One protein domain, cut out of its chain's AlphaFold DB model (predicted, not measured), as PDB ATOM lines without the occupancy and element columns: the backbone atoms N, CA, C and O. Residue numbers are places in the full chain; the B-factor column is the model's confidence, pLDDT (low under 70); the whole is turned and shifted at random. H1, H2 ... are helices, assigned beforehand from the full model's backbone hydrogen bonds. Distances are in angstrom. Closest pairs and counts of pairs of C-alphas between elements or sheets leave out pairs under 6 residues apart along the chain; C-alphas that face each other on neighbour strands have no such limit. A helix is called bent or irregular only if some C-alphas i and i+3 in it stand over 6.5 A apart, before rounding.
ATOM      1  N   GLU A  72     199.785 196.693 148.661       81.12
ATOM      2  CA  GLU A  72     200.488 197.640 149.531       81.12
ATOM      3  C   GLU A  72     202.012 197.498 149.428       81.12
ATOM      4  O   GLU A  72     202.697 198.505 149.277       81.12
ATOM      5  N   GLN A  73     202.565 196.278 149.447       77.56
ATOM      6  CA  GLN A  73     204.005 196.047 149.239       77.56
ATOM      7  C   GLN A  73     204.443 196.414 147.818       77.56
ATOM      8  O   GLN A  73     205.519 196.983 147.637       77.56
ATOM      9  N   LEU A  74     203.607 196.122 146.818       75.31
ATOM     10  CA  LEU A  74     203.826 196.481 145.417       75.31
ATOM     11  C   LEU A  74     203.924 198.010 145.266       75.31
ATOM     12  O   LEU A  74     204.856 198.528 144.650       75.31
ATOM     13  N   THR A  75     203.010 198.724 145.925       76.69
ATOM     14  CA  THR A  75     202.968 200.188 146.019       76.69
ATOM     15  C   THR A  75     204.168 200.733 146.805       76.69
ATOM     16  O   THR A  75     204.834 201.659 146.348       76.69
ATOM     17  N   LEU A  76     204.528 200.135 147.946       74.94
ATOM     18  CA  LEU A  76     205.692 200.541 148.743       74.94
ATOM     19  C   LEU A  76     207.014 200.340 147.980       74.94
ATOM     20  O   LEU A  76     207.933 201.138 148.128       74.94
ATOM     21  N   ALA A  77     207.105 199.303 147.142       69.88
ATOM     22  CA  ALA A  77     208.246 199.064 146.260       69.88
ATOM     23  C   ALA A  77     208.303 200.053 145.077       69.88
ATOM     24  O   ALA A  77     209.396 200.399 144.633       69.88
ATOM     25  N   LEU A  78     207.148 200.528 144.594       71.31
ATOM     26  CA  LEU A  78     207.027 201.553 143.548       71.31
ATOM     27  C   LEU A  78     207.391 202.960 144.046       71.31
ATOM     28  O   LEU A  78     208.160 203.661 143.392       71.31
ATOM     29  N   TYR A  79     206.870 203.364 145.206       73.38
ATOM     30  CA  TYR A  79     207.056 204.707 145.782       73.38
ATOM     31  C   TYR A  79     208.177 204.780 146.838       73.38
ATOM     32  O   TYR A  79     208.392 205.824 147.459       73.38
ATOM     33  N   GLY A  80     208.920 203.686 147.035       59.88
ATOM     34  CA  GLY A  80     209.916 203.507 148.101       59.88
ATOM     35  C   GLY A  80     211.104 204.476 148.090       59.88
ATOM     36  O   GLY A  80     211.884 204.478 149.038       59.88
ATOM     37  N   SER A  81     211.234 205.330 147.072       54.25
ATOM     38  CA  SER A  81     212.201 206.435 147.051       54.25
ATOM     39  C   SER A  81     211.848 207.593 147.994       54.25
ATOM     40  O   SER A  81     212.726 208.404 148.275       54.25
ATOM     41  N   TYR A  82     210.599 207.703 148.469       55.06
ATOM     42  CA  TYR A  82     210.120 208.892 149.196       55.06
ATOM     43  C   TYR A  82     209.881 208.717 150.703       55.06
ATOM     44  O   TYR A  82     209.740 209.719 151.401       55.06
ATOM     45  N   LEU A  83     209.855 207.490 151.238       54.91
ATOM     46  CA  LEU A  83     209.553 207.248 152.658       54.91
ATOM     47  C   LEU A  83     210.672 206.472 153.364       54.91
ATOM     48  O   LEU A  83     210.776 205.247 153.282       54.91
ATOM     49  N   SER A  84     211.482 207.226 154.114       58.22
ATOM     50  CA  SER A  84     212.651 206.768 154.879       58.22
ATOM     51  C   SER A  84     212.269 206.059 156.194       58.22
ATOM     52  O   SER A  84     212.705 206.429 157.283       58.22
ATOM     53  N   SER A  85     211.389 205.058 156.119       72.88
ATOM     54  CA  SER A  85     211.060 204.182 157.252       72.88
ATOM     55  C   SER A  85     211.998 202.974 157.322       72.88
ATOM     56  O   SER A  85     212.456 202.446 156.309       72.88
ATOM     57  N   SER A  86     212.230 202.469 158.535       75.12
ATOM     58  CA  SER A  86     213.040 201.263 158.782       75.12
ATOM     59  C   SER A  86     212.518 200.017 158.049       75.12
ATOM     60  O   SER A  86     213.294 199.138 157.680       75.12
ATOM     61  N   LEU A  87     211.210 199.957 157.781       69.19
ATOM     62  CA  LEU A  87     210.577 198.898 156.994       69.19
ATOM     63  C   LEU A  87     211.004 198.935 155.518       69.19
ATOM     64  O   LEU A  87     211.329 197.889 154.960       69.19
ATOM     65  N   THR A  88     211.078 200.118 154.895       69.62
ATOM     66  CA  THR A  88     211.516 200.281 153.497       69.62
ATOM     67  C   THR A  88     212.971 199.846 153.314       69.62
ATOM     68  O   THR A  88     213.307 199.204 152.319       69.62
ATOM     69  N   ALA A  89     213.822 200.099 154.317       76.44
ATOM     70  CA  ALA A  89     215.199 199.607 154.339       76.44
ATOM     71  C   ALA A  89     215.265 198.066 154.270       76.44
ATOM     72  O   ALA A  89     216.087 197.529 153.529       76.44
ATOM     73  N   SER A  90     214.374 197.345 154.960       80.50
ATOM     74  CA  SER A  90     214.323 195.876 154.885       80.50
ATOM     75  C   SER A  90     214.038 195.385 153.457       80.50
ATOM     76  O   SER A  90     214.816 194.606 152.909       80.50
ATOM     77  N   TYR A  91     212.994 195.904 152.800       76.94
ATOM     78  CA  TYR A  91     212.618 195.481 151.440       76.94
ATOM     79  C   TYR A  91     213.638 195.859 150.353       76.94
ATOM     80  O   TYR A  91     213.664 195.217 149.304       76.94
ATOM     81  N   VAL A  92     214.487 196.863 150.586       81.88
ATOM     82  CA  VAL A  92     215.567 197.240 149.660       81.88
ATOM     83  C   VAL A  92     216.845 196.450 149.937       81.88
ATOM     84  O   VAL A  92     217.391 195.830 149.024       81.88
ATOM     85  N   TYR A  93     217.334 196.450 151.180       85.44
ATOM     86  CA  TYR A  93     218.647 195.888 151.499       85.44
ATOM     87  C   TYR A  93     218.628 194.371 151.691       85.44
ATOM     88  O   TYR A  93     219.599 193.722 151.310       85.44
ATOM     89  N   LEU A  94     217.554 193.771 152.219       87.50
ATOM     90  CA  LEU A  94     217.510 192.321 152.451       87.50
ATOM     91  C   LEU A  94     217.613 191.514 151.140       87.50
ATOM     92  O   LEU A  94     218.445 190.604 151.100       87.50
ATOM     93  N   PRO A  95     216.899 191.848 150.042       87.69
ATOM     94  CA  PRO A  95     217.093 191.173 148.757       87.69
ATOM     95  C   PRO A  95     218.496 191.380 148.179       87.69
ATOM     96  O   PRO A  95     219.064 190.436 147.638       87.69
ATOM     97  N   ILE A  96     219.084 192.575 148.320       88.44
ATOM     98  CA  ILE A  96     220.457 192.851 147.861       88.44
ATOM     99  C   ILE A  96     221.462 191.991 148.641       88.44
ATOM    100  O   ILE A  96     222.313 191.344 148.035       88.44
ATOM    101  N   MET A  97     221.349 191.930 149.970       90.44
ATOM    102  CA  MET A  97     222.230 191.119 150.816       90.44
ATOM    103  C   MET A  97     222.055 189.618 150.550       90.44
ATOM    104  O   MET A  97     223.048 188.895 150.473       90.44
ATOM    105  N   ALA A  98     220.820 189.154 150.335       91.31
ATOM    106  CA  ALA A  98     220.546 187.782 149.916       91.31
ATOM    107  C   ALA A  98     221.162 187.480 148.539       91.31
ATOM    108  O   ALA A  98     221.819 186.452 148.377       91.31
ATOM    109  N   ALA A  99     221.023 188.392 147.571       92.25
ATOM    110  CA  ALA A  99     221.635 188.262 146.254       92.25
ATOM    111  C   ALA A  99     223.160 188.159 146.361       92.25
ATOM    112  O   ALA A  99     223.708 187.184 145.860       92.25
ATOM    113  N   LEU A 100     223.819 189.074 147.083       93.19
ATOM    114  CA  LEU A 100     225.269 189.048 147.326       93.19
ATOM    115  C   LEU A 100     225.731 187.750 148.008       93.19
ATOM    116  O   LEU A 100     226.751 187.180 147.616       93.19
ATOM    117  N   GLY A 101     224.975 187.253 148.993       93.88
ATOM    118  CA  GLY A 101     225.248 185.974 149.653       93.88
ATOM    119  C   GLY A 101     225.178 184.787 148.688       93.88
ATOM    120  O   GLY A 101     226.074 183.941 148.680       93.88
ATOM    121  N   VAL A 102     224.164 184.751 147.816       92.94
ATOM    122  CA  VAL A 102     224.033 183.726 146.768       92.94
ATOM    123  C   VAL A 102     225.115 183.887 145.690       92.94
ATOM    124  O   VAL A 102     225.668 182.876 145.254       92.94
ATOM    125  N   SER A 103     225.499 185.113 145.306       93.56
ATOM    126  CA  SER A 103     226.637 185.358 144.404       93.56
ATOM    127  C   SER A 103     227.928 184.793 144.989       93.56
ATOM    128  O   SER A 103     228.669 184.103 144.291       93.56
ATOM    129  N   PHE A 104     228.193 185.055 146.272       94.75
ATOM    130  CA  PHE A 104     229.375 184.552 146.963       94.75
ATOM    131  C   PHE A 104     229.373 183.021 147.030       94.75
ATOM    132  O   PHE A 104     230.356 182.397 146.635       94.75
ATOM    133  N   ALA A 105     228.255 182.404 147.429       91.88
ATOM    134  CA  ALA A 105     228.114 180.949 147.452       91.88
ATOM    135  C   ALA A 105     228.326 180.318 146.061       91.88
ATOM    136  O   ALA A 105     229.048 179.328 145.938       91.88
ATOM    137  N   ALA A 106     227.776 180.919 145.001       90.50
ATOM    138  CA  ALA A 106     227.971 180.462 143.625       90.50
ATOM    139  C   ALA A 106     229.426 180.633 143.144       90.50
ATOM    140  O   ALA A 106     229.957 179.750 142.470       90.50
ATOM    141  N   LEU A 107     230.102 181.728 143.511       90.44
ATOM    142  CA  LEU A 107     231.523 181.940 143.210       90.44
ATOM    143  C   LEU A 107     232.421 180.941 143.948       90.44
ATOM    144  O   LEU A 107     233.347 180.409 143.336       90.44
ATOM    145  N   VAL A 108     232.123 180.633 145.214       90.00
ATOM    146  CA  VAL A 108     232.787 179.560 145.971       90.00
ATOM    147  C   VAL A 108     232.546 178.208 145.291       90.00
ATOM    148  O   VAL A 108     233.496 177.491 145.000       90.00
ATOM    149  N   GLN A 109     231.308 177.874 144.926       88.25
ATOM    150  CA  GLN A 109     231.008 176.621 144.223       88.25
ATOM    151  C   GLN A 109     231.725 176.514 142.861       88.25
ATOM    152  O   GLN A 109     232.175 175.434 142.479       88.25
ATOM    153  N   LEU A 110     231.874 177.624 142.129       86.31
ATOM    154  CA  LEU A 110     232.624 177.683 140.870       86.31
ATOM    155  C   LEU A 110     234.148 177.583 141.069       86.31
ATOM    156  O   LEU A 110     234.830 177.030 140.194       86.31
ATOM    157  N   SER A 111     234.679 178.106 142.181       86.81
ATOM    158  CA  SER A 111     236.106 178.043 142.526       86.81
ATOM    159  C   SER A 111     236.527 176.661 143.033       86.81
ATOM    160  O   SER A 111     237.646 176.227 142.747       86.81
ATOM    161  N   LEU A 112     235.616 175.921 143.673       85.88
ATOM    162  CA  LEU A 112     235.799 174.513 144.021       85.88
ATOM    163  C   LEU A 112     235.937 173.660 142.740       85.88
ATOM    164  O   LEU A 112     234.981 173.315 142.033       85.88
ATOM    165  N   CYS A 113     237.182 173.335 142.398       65.25
ATOM    166  CA  CYS A 113     237.527 172.533 141.230       65.25
ATOM    167  C   CYS A 113     237.309 171.040 141.503       65.25
ATOM    168  O   CYS A 113     238.221 170.329 141.902       65.25
ATOM    169  N   SER A 114     236.123 170.536 141.162       61.97
ATOM    170  CA  SER A 114     235.850 169.101 140.950       61.97
ATOM    171  C   SER A 114     236.494 168.532 139.665       61.97
ATOM    172  O   SER A 114     236.048 167.527 139.114       61.97
ATOM    173  N   CYS A 115     237.511 169.205 139.118       57.78
ATOM    174  CA  CYS A 115     238.113 168.863 137.836       57.78
ATOM    175  C   CYS A 115     239.161 167.748 138.003       57.78
ATOM    176  O   CYS A 115     240.282 168.022 138.423       57.78
ATOM    177  N   GLY A 129     243.668 180.056 138.422       83.44
ATOM    178  CA  GLY A 129     243.007 181.250 137.889       83.44
ATOM    179  C   GLY A 129     242.551 181.117 136.430       83.44
ATOM    180  O   GLY A 129     241.451 181.561 136.104       83.44
ATOM    181  N   HIS A 130     243.311 180.441 135.558       83.38
ATOM    182  CA  HIS A 130     242.884 180.232 134.166       83.38
ATOM    183  C   HIS A 130     241.695 179.266 134.050       83.38
ATOM    184  O   HIS A 130     240.781 179.516 133.261       83.38
ATOM    185  N   CYS A 131     241.664 178.206 134.864       83.00
ATOM    186  CA  CYS A 131     240.541 177.264 134.924       83.00
ATOM    187  C   CYS A 131     239.277 177.949 135.473       83.00
ATOM    188  O   CYS A 131     238.204 177.854 134.875       83.00
ATOM    189  N   PHE A 132     239.414 178.724 136.552       86.94
ATOM    190  CA  PHE A 132     238.328 179.519 137.127       86.94
ATOM    191  C   PHE A 132     237.771 180.553 136.131       86.94
ATOM    192  O   PHE A 132     236.565 180.591 135.883       86.94
ATOM    193  N   ALA A 133     238.637 181.319 135.458       87.06
ATOM    194  CA  ALA A 133     238.227 182.283 134.437       87.06
ATOM    195  C   ALA A 133     237.591 181.622 133.196       87.06
ATOM    196  O   ALA A 133     236.720 182.210 132.549       87.06
ATOM    197  N   ALA A 134     237.991 180.398 132.835       86.75
ATOM    198  CA  ALA A 134     237.318 179.617 131.798       86.75
ATOM    199  C   ALA A 134     235.918 179.155 132.249       86.75
ATOM    200  O   ALA A 134     234.957 179.319 131.496       86.75
ATOM    201  N   ARG A 135     235.779 178.663 133.489       87.25
ATOM    202  CA  ARG A 135     234.492 178.261 134.094       87.25
ATOM    203  C   ARG A 135     233.497 179.418 134.203       87.25
ATOM    204  O   ARG A 135     232.326 179.220 133.883       87.25
ATOM    205  N   ILE A 136     233.948 180.610 134.607       90.50
ATOM    206  CA  ILE A 136     233.104 181.815 134.623       90.50
ATOM    207  C   ILE A 136     232.625 182.123 133.203       90.50
ATOM    208  O   ILE A 136     231.420 182.178 132.974       90.50
ATOM    209  N   ARG A 137     233.532 182.235 132.221       90.69
ATOM    210  CA  ARG A 137     233.155 182.531 130.824       90.69
ATOM    211  C   ARG A 137     232.172 181.508 130.240       90.69
ATOM    212  O   ARG A 137     231.222 181.907 129.575       90.69
ATOM    213  N   ALA A 138     232.349 180.219 130.534       88.88
ATOM    214  CA  ALA A 138     231.473 179.143 130.061       88.88
ATOM    215  C   ALA A 138     230.056 179.147 130.679       88.88
ATOM    216  O   ALA A 138     229.145 178.526 130.128       88.88
ATOM    217  N   ASN A 139     229.859 179.821 131.818       90.81
ATOM    218  CA  ASN A 139     228.553 179.947 132.475       90.81
ATOM    219  C   ASN A 139     227.962 181.363 132.397       90.81
ATOM    220  O   ASN A 139     226.754 181.514 132.563       90.81
ATOM    221  N   MET A 140     228.770 182.375 132.070       91.00
ATOM    222  CA  MET A 140     228.339 183.767 131.920       91.00
ATOM    223  C   MET A 140     227.247 183.931 130.857       91.00
ATOM    224  O   MET A 140     226.311 184.700 131.062       91.00
ATOM    225  N   SER A 141     227.333 183.193 129.744       90.75
ATOM    226  CA  SER A 141     226.298 183.204 128.703       90.75
ATOM    227  C   SER A 141     224.953 182.732 129.253       90.75
ATOM    228  O   SER A 141     223.967 183.447 129.117       90.75
ATOM    229  N   LEU A 142     224.934 181.589 129.951       88.19
ATOM    230  CA  LEU A 142     223.723 181.034 130.555       88.19
ATOM    231  C   LEU A 142     223.151 181.950 131.634       88.19
ATOM    232  O   LEU A 142     221.960 182.239 131.593       88.19
ATOM    233  N   TYR A 143     223.991 182.453 132.543       92.81
ATOM    234  CA  TYR A 143     223.575 183.437 133.543       92.81
ATOM    235  C   TYR A 143     222.915 184.654 132.873       92.81
ATOM    236  O   TYR A 143     221.819 185.047 133.258       92.81
ATOM    237  N   THR A 144     223.537 185.207 131.826       90.50
ATOM    238  CA  THR A 144     223.024 186.391 131.119       90.50
ATOM    239  C   THR A 144     221.696 186.097 130.417       90.50
ATOM    240  O   THR A 144     220.754 186.877 130.550       90.50
ATOM    241  N   THR A 145     221.571 184.963 129.716       86.62
ATOM    242  CA  THR A 145     220.306 184.580 129.065       86.62
ATOM    243  C   THR A 145     219.200 184.303 130.077       86.62
ATOM    244  O   THR A 145     218.074 184.753 129.881       86.62
ATOM    245  N   SER A 146     219.518 183.622 131.183       86.88
ATOM    246  CA  SER A 146     218.583 183.369 132.281       86.88
ATOM    247  C   SER A 146     218.104 184.666 132.922       86.88
ATOM    248  O   SER A 146     216.909 184.813 133.158       86.88
ATOM    249  N   PHE A 147     219.006 185.625 133.136       90.25
ATOM    250  CA  PHE A 147     218.694 186.910 133.755       90.25
ATOM    251  C   PHE A 147     217.775 187.764 132.880       90.25
ATOM    252  O   PHE A 147     216.782 188.306 133.371       90.25
ATOM    253  N   VAL A 148     218.064 187.843 131.577       87.81
ATOM    254  CA  VAL A 148     217.217 188.554 130.606       87.81
ATOM    255  C   VAL A 148     215.844 187.885 130.487       87.81
ATOM    256  O   VAL A 148     214.833 188.585 130.507       87.81
ATOM    257  N   ALA A 149     215.786 186.550 130.434       84.25
ATOM    258  CA  ALA A 149     214.525 185.808 130.373       84.25
ATOM    259  C   ALA A 149     213.674 185.997 131.643       84.25
ATOM    260  O   ALA A 149     212.494 186.332 131.539       84.25
ATOM    261  N   LEU A 150     214.272 185.851 132.833       84.75
ATOM    262  CA  LEU A 150     213.600 186.076 134.118       84.75
ATOM    263  C   LEU A 150     213.083 187.514 134.234       84.75
ATOM    264  O   LEU A 150     211.912 187.706 134.546       84.75
ATOM    265  N   SER A 151     213.913 188.513 133.917       86.38
ATOM    266  CA  SER A 151     213.518 189.928 133.978       86.38
ATOM    267  C   SER A 151     212.383 190.251 133.002       86.38
ATOM    268  O   SER A 151     211.398 190.878 133.386       86.38
ATOM    269  N   GLY A 152     212.481 189.791 131.749       82.50
ATOM    270  CA  GLY A 152     211.449 190.026 130.738       82.50
ATOM    271  C   GLY A 152     210.111 189.381 131.102       82.50
ATOM    272  O   GLY A 152     209.060 190.000 130.940       82.50
ATOM    273  N   ALA A 153     210.138 188.167 131.650       81.38
ATOM    274  CA  ALA A 153     208.927 187.419 131.958       81.38
ATOM    275  C   ALA A 153     208.313 187.778 133.333       81.38
ATOM    276  O   ALA A 153     207.089 187.735 133.476       81.38
ATOM    277  N   MET A 154     209.110 188.249 134.306       83.19
ATOM    278  CA  MET A 154     208.597 189.002 135.466       83.19
ATOM    279  C   MET A 154     207.922 190.303 135.014       83.19
ATOM    280  O   MET A 154     206.813 190.600 135.451       83.19
ATOM    281  N   GLY A 155     208.545 191.044 134.090       83.00
ATOM    282  CA  GLY A 155     207.982 192.272 133.521       83.00
ATOM    283  C   GLY A 155     206.647 192.048 132.819       83.00
ATOM    284  O   GLY A 155     205.699 192.795 133.045       83.00
ATOM    285  N   ALA A 156     206.550 190.982 132.021       79.00
ATOM    286  CA  ALA A 156     205.314 190.589 131.353       79.00
ATOM    287  C   ALA A 156     204.186 190.273 132.353       79.00
ATOM    288  O   ALA A 156     203.069 190.751 132.157       79.00
ATOM    289  N   ARG A 157     204.480 189.538 133.440       81.44
ATOM    290  CA  ARG A 157     203.511 189.252 134.517       81.44
ATOM    291  C   ARG A 157     203.067 190.511 135.259       81.44
ATOM    292  O   ARG A 157     201.867 190.725 135.400       81.44
ATOM    293  N   LEU A 158     204.005 191.370 135.665       77.44
ATOM    294  CA  LEU A 158     203.686 192.644 136.322       77.44
ATOM    295  C   LEU A 158     202.803 193.526 135.425       77.44
ATOM    296  O   LEU A 158     201.811 194.071 135.895       77.44
ATOM    297  N   ASN A 159     203.103 193.609 134.124       80.44
ATOM    298  CA  ASN A 159     202.274 194.316 133.139       80.44
ATOM    299  C   ASN A 159     200.907 193.660 132.883       80.44
ATOM    300  O   ASN A 159     199.987 194.371 132.494       80.44
ATOM    301  N   ALA A 160     200.730 192.354 133.099       78.19
ATOM    302  CA  ALA A 160     199.403 191.734 133.063       78.19
ATOM    303  C   ALA A 160     198.571 192.156 134.290       78.19
ATOM    304  O   ALA A 160     197.557 192.839 134.130       78.19
ATOM    305  N   ARG A 161     199.067 191.888 135.509       75.06
ATOM    306  CA  ARG A 161     198.378 192.227 136.771       75.06
ATOM    307  C   ARG A 161     198.031 193.713 136.876       75.06
ATOM    308  O   ARG A 161     196.922 194.066 137.267       75.06
ATOM    309  N   LEU A 162     198.949 194.598 136.490       71.38
ATOM    310  CA  LEU A 162     198.721 196.042 136.577       71.38
ATOM    311  C   LEU A 162     197.762 196.583 135.496       71.38
ATOM    312  O   LEU A 162     197.132 197.618 135.710       71.38
ATOM    313  N   ARG A 163     197.583 195.882 134.365       74.56
ATOM    314  CA  ARG A 163     196.495 196.166 133.404       74.56
ATOM    315  C   ARG A 163     195.134 195.705 133.923       74.56
ATOM    316  O   ARG A 163     194.119 196.312 133.584       74.56
ATOM    317  N   GLU A 164     195.101 194.649 134.731       69.00
ATOM    318  CA  GLU A 164     193.882 194.163 135.387       69.00
ATOM    319  C   GLU A 164     193.453 195.079 136.543       69.00
ATOM    320  O   GLU A 164     192.257 195.374 136.675       69.00
ATOM    321  N   SER A 165     194.412 195.616 137.314       65.94
ATOM    322  CA  SER A 165     194.176 196.687 138.292       65.94
ATOM    323  C   SER A 165     193.871 198.012 137.577       65.94
ATOM    324  O   SER A 165     194.738 198.860 137.380       65.94
ATOM    325  N   ALA A 166     192.615 198.179 137.167       51.25
ATOM    326  CA  ALA A 166     192.130 199.246 136.287       51.25
ATOM    327  C   ALA A 166     192.064 200.652 136.929       51.25
ATOM    328  O   ALA A 166     191.050 201.339 136.825       51.25
ATOM    329  N   ILE A 167     193.132 201.071 137.611       53.59
ATOM    330  CA  ILE A 167     193.185 202.296 138.418       53.59
ATOM    331  C   ILE A 167     193.747 203.493 137.634       53.59
ATOM    332  O   ILE A 167     193.378 204.613 137.962       53.59
ATOM    333  N   ASN A 168     194.557 203.303 136.577       49.62
ATOM    334  CA  ASN A 168     194.807 204.349 135.565       49.62
ATOM    335  C   ASN A 168     195.415 203.799 134.251       49.62
ATOM    336  O   ASN A 168     196.420 203.088 134.306       49.62
ATOM    337  N   PRO A 169     194.886 204.160 133.061       56.34
ATOM    338  CA  PRO A 169     195.386 203.665 131.771       56.34
ATOM    339  C   PRO A 169     196.720 204.290 131.316       56.34
ATOM    340  O   PRO A 169     197.369 203.749 130.423       56.34
ATOM    341  N   GLU A 170     197.161 205.398 131.919       55.97
ATOM    342  CA  GLU A 170     198.362 206.134 131.480       55.97
ATOM    343  C   GLU A 170     199.692 205.535 131.987       55.97
ATOM    344  O   GLU A 170     200.773 205.917 131.541       55.97
ATOM    345  N   GLY A 171     199.648 204.540 132.882       53.88
ATOM    346  CA  GLY A 171     200.823 203.991 133.579       53.88
ATOM    347  C   GLY A 171     201.808 203.150 132.746       53.88
ATOM    348  O   GLY A 171     202.662 202.473 133.322       53.88
ATOM    349  N   GLY A 172     201.722 203.139 131.411       59.94
ATOM    350  CA  GLY A 172     202.461 202.206 130.540       59.94
ATOM    351  C   GLY A 172     203.994 202.224 130.688       59.94
ATOM    352  O   GLY A 172     204.646 201.198 130.495       59.94
ATOM    353  N   THR A 173     204.580 203.355 131.086       63.38
ATOM    354  CA  THR A 173     206.031 203.511 131.309       63.38
ATOM    355  C   THR A 173     206.481 203.118 132.721       63.38
ATOM    356  O   THR A 173     207.591 202.607 132.888       63.38
ATOM    357  N   VAL A 174     205.609 203.274 133.727       65.88
ATOM    358  CA  VAL A 174     205.897 203.020 135.156       65.88
ATOM    359  C   VAL A 174     206.201 201.534 135.429       65.88
ATOM    360  O   VAL A 174     206.989 201.177 136.308       65.88
ATOM    361  N   HIS A 175     205.659 200.650 134.594       67.75
ATOM    362  CA  HIS A 175     205.909 199.209 134.614       67.75
ATOM    363  C   HIS A 175     207.385 198.841 134.410       67.75
ATOM    364  O   HIS A 175     207.938 198.012 135.131       67.75
ATOM    365  N   TRP A 176     208.054 199.473 133.444       72.25
ATOM    366  CA  TRP A 176     209.454 199.165 133.130       72.25
ATOM    367  C   TRP A 176     210.421 199.781 134.141       72.25
ATOM    368  O   TRP A 176     211.509 199.245 134.357       72.25
ATOM    369  N   THR A 177     210.021 200.859 134.824       77.88
ATOM    370  CA  THR A 177     210.750 201.345 136.002       77.88
ATOM    371  C   THR A 177     210.629 200.394 137.189       77.88
ATOM    372  O   THR A 177     211.589 200.278 137.944       77.88
ATOM    373  N   MET A 178     209.537 199.628 137.312       73.81
ATOM    374  CA  MET A 178     209.390 198.641 138.388       73.81
ATOM    375  C   MET A 178     210.421 197.506 138.304       73.81
ATOM    376  O   MET A 178     210.968 197.101 139.327       73.81
ATOM    377  N   LEU A 179     210.793 197.066 137.096       80.50
ATOM    378  CA  LEU A 179     211.894 196.109 136.896       80.50
ATOM    379  C   LEU A 179     213.271 196.630 137.339       80.50
ATOM    380  O   LEU A 179     214.197 195.836 137.485       80.50
ATOM    381  N   ARG A 180     213.429 197.943 137.555       85.31
ATOM    382  CA  ARG A 180     214.660 198.524 138.116       85.31
ATOM    383  C   ARG A 180     214.689 198.485 139.643       85.31
ATOM    384  O   ARG A 180     215.736 198.778 140.217       85.31
ATOM    385  N   ALA A 181     213.582 198.148 140.310       85.56
ATOM    386  CA  ALA A 181     213.572 198.054 141.762       85.56
ATOM    387  C   ALA A 181     214.501 196.908 142.221       85.56
ATOM    388  O   ALA A 181     214.467 195.812 141.648       85.56
ATOM    389  N   PRO A 182     215.326 197.131 143.261       86.31
ATOM    390  CA  PRO A 182     216.386 196.200 143.653       86.31
ATOM    391  C   PRO A 182     215.860 194.815 144.048       86.31
ATOM    392  O   PRO A 182     216.552 193.824 143.841       86.31
ATOM    393  N   PHE A 183     214.620 194.736 144.540       86.06
ATOM    394  CA  PHE A 183     213.912 193.489 144.825       86.06
ATOM    395  C   PHE A 183     213.812 192.567 143.595       86.06
ATOM    396  O   PHE A 183     214.264 191.424 143.648       86.06
ATOM    397  N   PHE A 184     213.289 193.054 142.462       86.75
ATOM    398  CA  PHE A 184     213.126 192.226 141.258       86.75
ATOM    399  C   PHE A 184     214.472 191.868 140.625       86.75
ATOM    400  O   PHE A 184     214.669 190.722 140.221       86.75
ATOM    401  N   LEU A 185     215.425 192.807 140.609       90.56
ATOM    402  CA  LEU A 185     216.789 192.547 140.137       90.56
ATOM    403  C   LEU A 185     217.489 191.471 140.983       90.56
ATOM    404  O   LEU A 185     218.136 190.584 140.425       90.56
ATOM    405  N   ALA A 186     217.323 191.503 142.309       91.31
ATOM    406  CA  ALA A 186     217.856 190.490 143.216       91.31
ATOM    407  C   ALA A 186     217.235 189.106 142.973       91.31
ATOM    408  O   ALA A 186     217.969 188.121 142.878       91.31
ATOM    409  N   ILE A 187     215.911 189.008 142.809       88.94
ATOM    410  CA  ILE A 187     215.245 187.719 142.546       88.94
ATOM    411  C   ILE A 187     215.630 187.171 141.165       88.94
ATOM    412  O   ILE A 187     215.956 185.988 141.050       88.94
ATOM    413  N   ALA A 188     215.676 188.014 140.128       90.00
ATOM    414  CA  ALA A 188     216.154 187.614 138.803       90.00
ATOM    415  C   ALA A 188     217.624 187.150 138.842       90.00
ATOM    416  O   ALA A 188     217.974 186.154 138.204       90.00
ATOM    417  N   HIS A 189     218.476 187.812 139.633       93.69
ATOM    418  CA  HIS A 189     219.867 187.408 139.853       93.69
ATOM    419  C   HIS A 189     219.973 186.040 140.545       93.69
ATOM    420  O   HIS A 189     220.635 185.141 140.022       93.69
ATOM    421  N   ILE A 190     219.280 185.858 141.675       92.06
ATOM    422  CA  ILE A 190     219.265 184.606 142.446       92.06
ATOM    423  C   ILE A 190     218.743 183.450 141.583       92.06
ATOM    424  O   ILE A 190     219.403 182.416 141.492       92.06
ATOM    425  N   GLY A 191     217.622 183.633 140.877       88.56
ATOM    426  CA  GLY A 191     217.075 182.625 139.960       88.56
ATOM    427  C   GLY A 191     218.047 182.250 138.835       88.56
ATOM    428  O   GLY A 191     218.214 181.074 138.517       88.56
ATOM    429  N   SER A 192     218.771 183.230 138.286       91.69
ATOM    430  CA  SER A 192     219.787 182.986 137.251       91.69
ATOM    431  C   SER A 192     220.986 182.198 137.778       91.69
ATOM    432  O   SER A 192     221.502 181.324 137.080       91.69
ATOM    433  N   LEU A 193     221.422 182.464 139.014       92.50
ATOM    434  CA  LEU A 193     222.469 181.678 139.666       92.50
ATOM    435  C   LEU A 193     221.998 180.255 139.986       92.50
ATOM    436  O   LEU A 193     222.755 179.317 139.741       92.50
ATOM    437  N   LEU A 194     220.751 180.068 140.431       89.06
ATOM    438  CA  LEU A 194     220.164 178.737 140.643       89.06
ATOM    439  C   LEU A 194     220.122 177.905 139.350       89.06
ATOM    440  O   LEU A 194     220.333 176.695 139.390       89.06
ATOM    441  N   PHE A 195     219.937 178.528 138.184       88.56
ATOM    442  CA  PHE A 195     220.064 177.827 136.903       88.56
ATOM    443  C   PHE A 195     221.514 177.464 136.552       88.56
ATOM    444  O   PHE A 195     221.760 176.372 136.032       88.56
ATOM    445  N   VAL A 196     222.498 178.303 136.891       91.00
ATOM    446  CA  VAL A 196     223.918 177.924 136.759       91.00
ATOM    447  C   VAL A 196     224.248 176.726 137.656       91.00
ATOM    448  O   VAL A 196     224.847 175.762 137.173       91.00
ATOM    449  N   THR A 197     223.839 176.736 138.929       88.44
ATOM    450  CA  THR A 197     224.128 175.629 139.860       88.44
ATOM    451  C   THR A 197     223.395 174.345 139.470       88.44
ATOM    452  O   THR A 197     224.012 173.279 139.472       88.44
ATOM    453  N   LEU A 198     222.136 174.433 139.026       86.88
ATOM    454  CA  LEU A 198     221.372 173.294 138.510       86.88
ATOM    455  C   LEU A 198     222.038 172.656 137.282       86.88
ATOM    456  O   LEU A 198     222.181 171.434 137.232       86.88
ATOM    457  N   LYS A 199     222.492 173.455 136.305       87.81
ATOM    458  CA  LYS A 199     223.237 172.926 135.151       87.81
ATOM    459  C   LYS A 199     224.500 172.192 135.598       87.81
ATOM    460  O   LYS A 199     224.766 171.101 135.099       87.81
ATOM    461  N   LEU A 200     225.278 172.772 136.514       87.50
ATOM    462  CA  LEU A 200     226.506 172.150 137.022       87.50
ATOM    463  C   LEU A 200     226.215 170.832 137.753       87.50
ATOM    464  O   LEU A 200     226.952 169.864 137.571       87.50
ATOM    465  N   PHE A 201     225.126 170.775 138.524       86.88
ATOM    466  CA  PHE A 201     224.660 169.558 139.188       86.88
ATOM    467  C   PHE A 201     224.274 168.468 138.177       86.88
ATOM    468  O   PHE A 201     224.795 167.356 138.251       86.88
ATOM    469  N   LEU A 202     223.447 168.793 137.178       83.25
ATOM    470  CA  LEU A 202     223.041 167.848 136.131       83.25
ATOM    471  C   LEU A 202     224.241 167.349 135.302       83.25
ATOM    472  O   LEU A 202     224.355 166.156 135.038       83.25
ATOM    473  N   GLN A 203     225.189 168.235 134.971       83.38
ATOM    474  CA  GLN A 203     226.452 167.876 134.308       83.38
ATOM    475  C   GLN A 203     227.386 167.007 135.166       83.38
ATOM    476  O   GLN A 203     228.299 166.379 134.622       83.38
ATOM    477  N   HIS A 204     227.214 167.002 136.490       83.31
ATOM    478  CA  HIS A 204     227.935 166.093 137.373       83.31
ATOM    479  C   HIS A 204     227.227 164.738 137.462       83.31
ATOM    480  O   HIS A 204     227.895 163.715 137.321       83.31
ATOM    481  N   ALA A 205     225.900 164.740 137.635       79.12
ATOM    482  CA  ALA A 205     225.080 163.540 137.768       79.12
ATOM    483  C   ALA A 205     225.244 162.587 136.569       79.12
ATOM    484  O   ALA A 205     225.464 161.392 136.771       79.12
ATOM    485  N   ASP A 206     225.257 163.133 135.347       78.88
ATOM    486  CA  ASP A 206     225.421 162.399 134.079       78.88
ATOM    487  C   ASP A 206     226.766 161.645 133.972       78.88
ATOM    488  O   ASP A 206     226.888 160.645 133.268       78.88
ATOM    489  N   LYS A 207     227.794 162.077 134.717       75.81
ATOM    490  CA  LYS A 207     229.132 161.452 134.713       75.81
ATOM    491  C   LYS A 207     229.278 160.302 135.708       75.81
ATOM    492  O   LYS A 207     230.226 159.527 135.606       75.81
TER     493      LYS A 207
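AT A GLANCE: This is residues 72 to 115 and 129 to 207 of the 492 residues of the protein "WW domain-containing protein" of Phytophthora rubi (UniProt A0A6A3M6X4). Three long helices make an elongated, loosely packed body: H5 runs through the middle, with H2 nearly side by side with it and the long arm H3b crossing it on its other side. The short helices H1 and H4 lie at one end, and H3a folds over to the end of H2 at the other. The printed part has 123 residues and five named helices, H1 to H5, with no named strand: all helix. It is loose, with a radius of gyration of the C-alphas of 17.8 A, and spans 56 by 31 by 23 A.

IN THESE COORDINATES: H1, residues 72 to 79, begins at C-alpha 72 (200.488, 197.640, 149.531). H2, residues 86 to 111, is 36.5 A long, with a kink of 29 degrees near residue 93. H3, residues 129 to 164, was assigned as one helix by its hydrogen bonds but is bent: C-alphas 138 and 141 are 6.7 A apart. Its arms are H3a, residues 129 to 138, and H3b, residues 141 to 164, 34.9 A long. H4 is residues 171 to 178. H5, residues 182 to 205, is 34.3 A long and ends at C-alpha 205 (225.080, 163.540, 137.768).

HOW THE PARTS SIT: H5 touches H2 at a shallow tilt of 23 degrees, the same way; their closest C-alphas, of Ala 99 and Ala 186, are 5.3 A apart. H3b, with residues 142 to 151 alone, touches H5 at a steep tilt of 45 degrees, opposite ways, closest at C-alphas 146 and 192, 5.1 A. H2 and H3b are apart. H3a touches residues 110 to 111 of H2, closest at C-alphas 132 and 111, 6.0 A. H3b and H4 form a helical hairpin, closest at C-alphas 159 and 175, 6.3 A. H1 is close to but not clearly touching H4, closest at C-alphas 78 and 178, 6.4 A. Every O i to N i+4 pair is within hydrogen-bond range in H1, H3a, H3b and H5; H2 has 20 of 22, and H4 1 of 4 beside 4 of 5 O i to N i+3 pairs.

THE WHOLE: Residues 116 to 128 are cut out, with 13.3 A between C-alphas 115 and 129. Of the links printed whole, none is long. Residues 81 to 86 and 164 to 170 stand free. The mean pLDDT of the printed part is 80.4; 23 residues are under 70, among them 164 to 175.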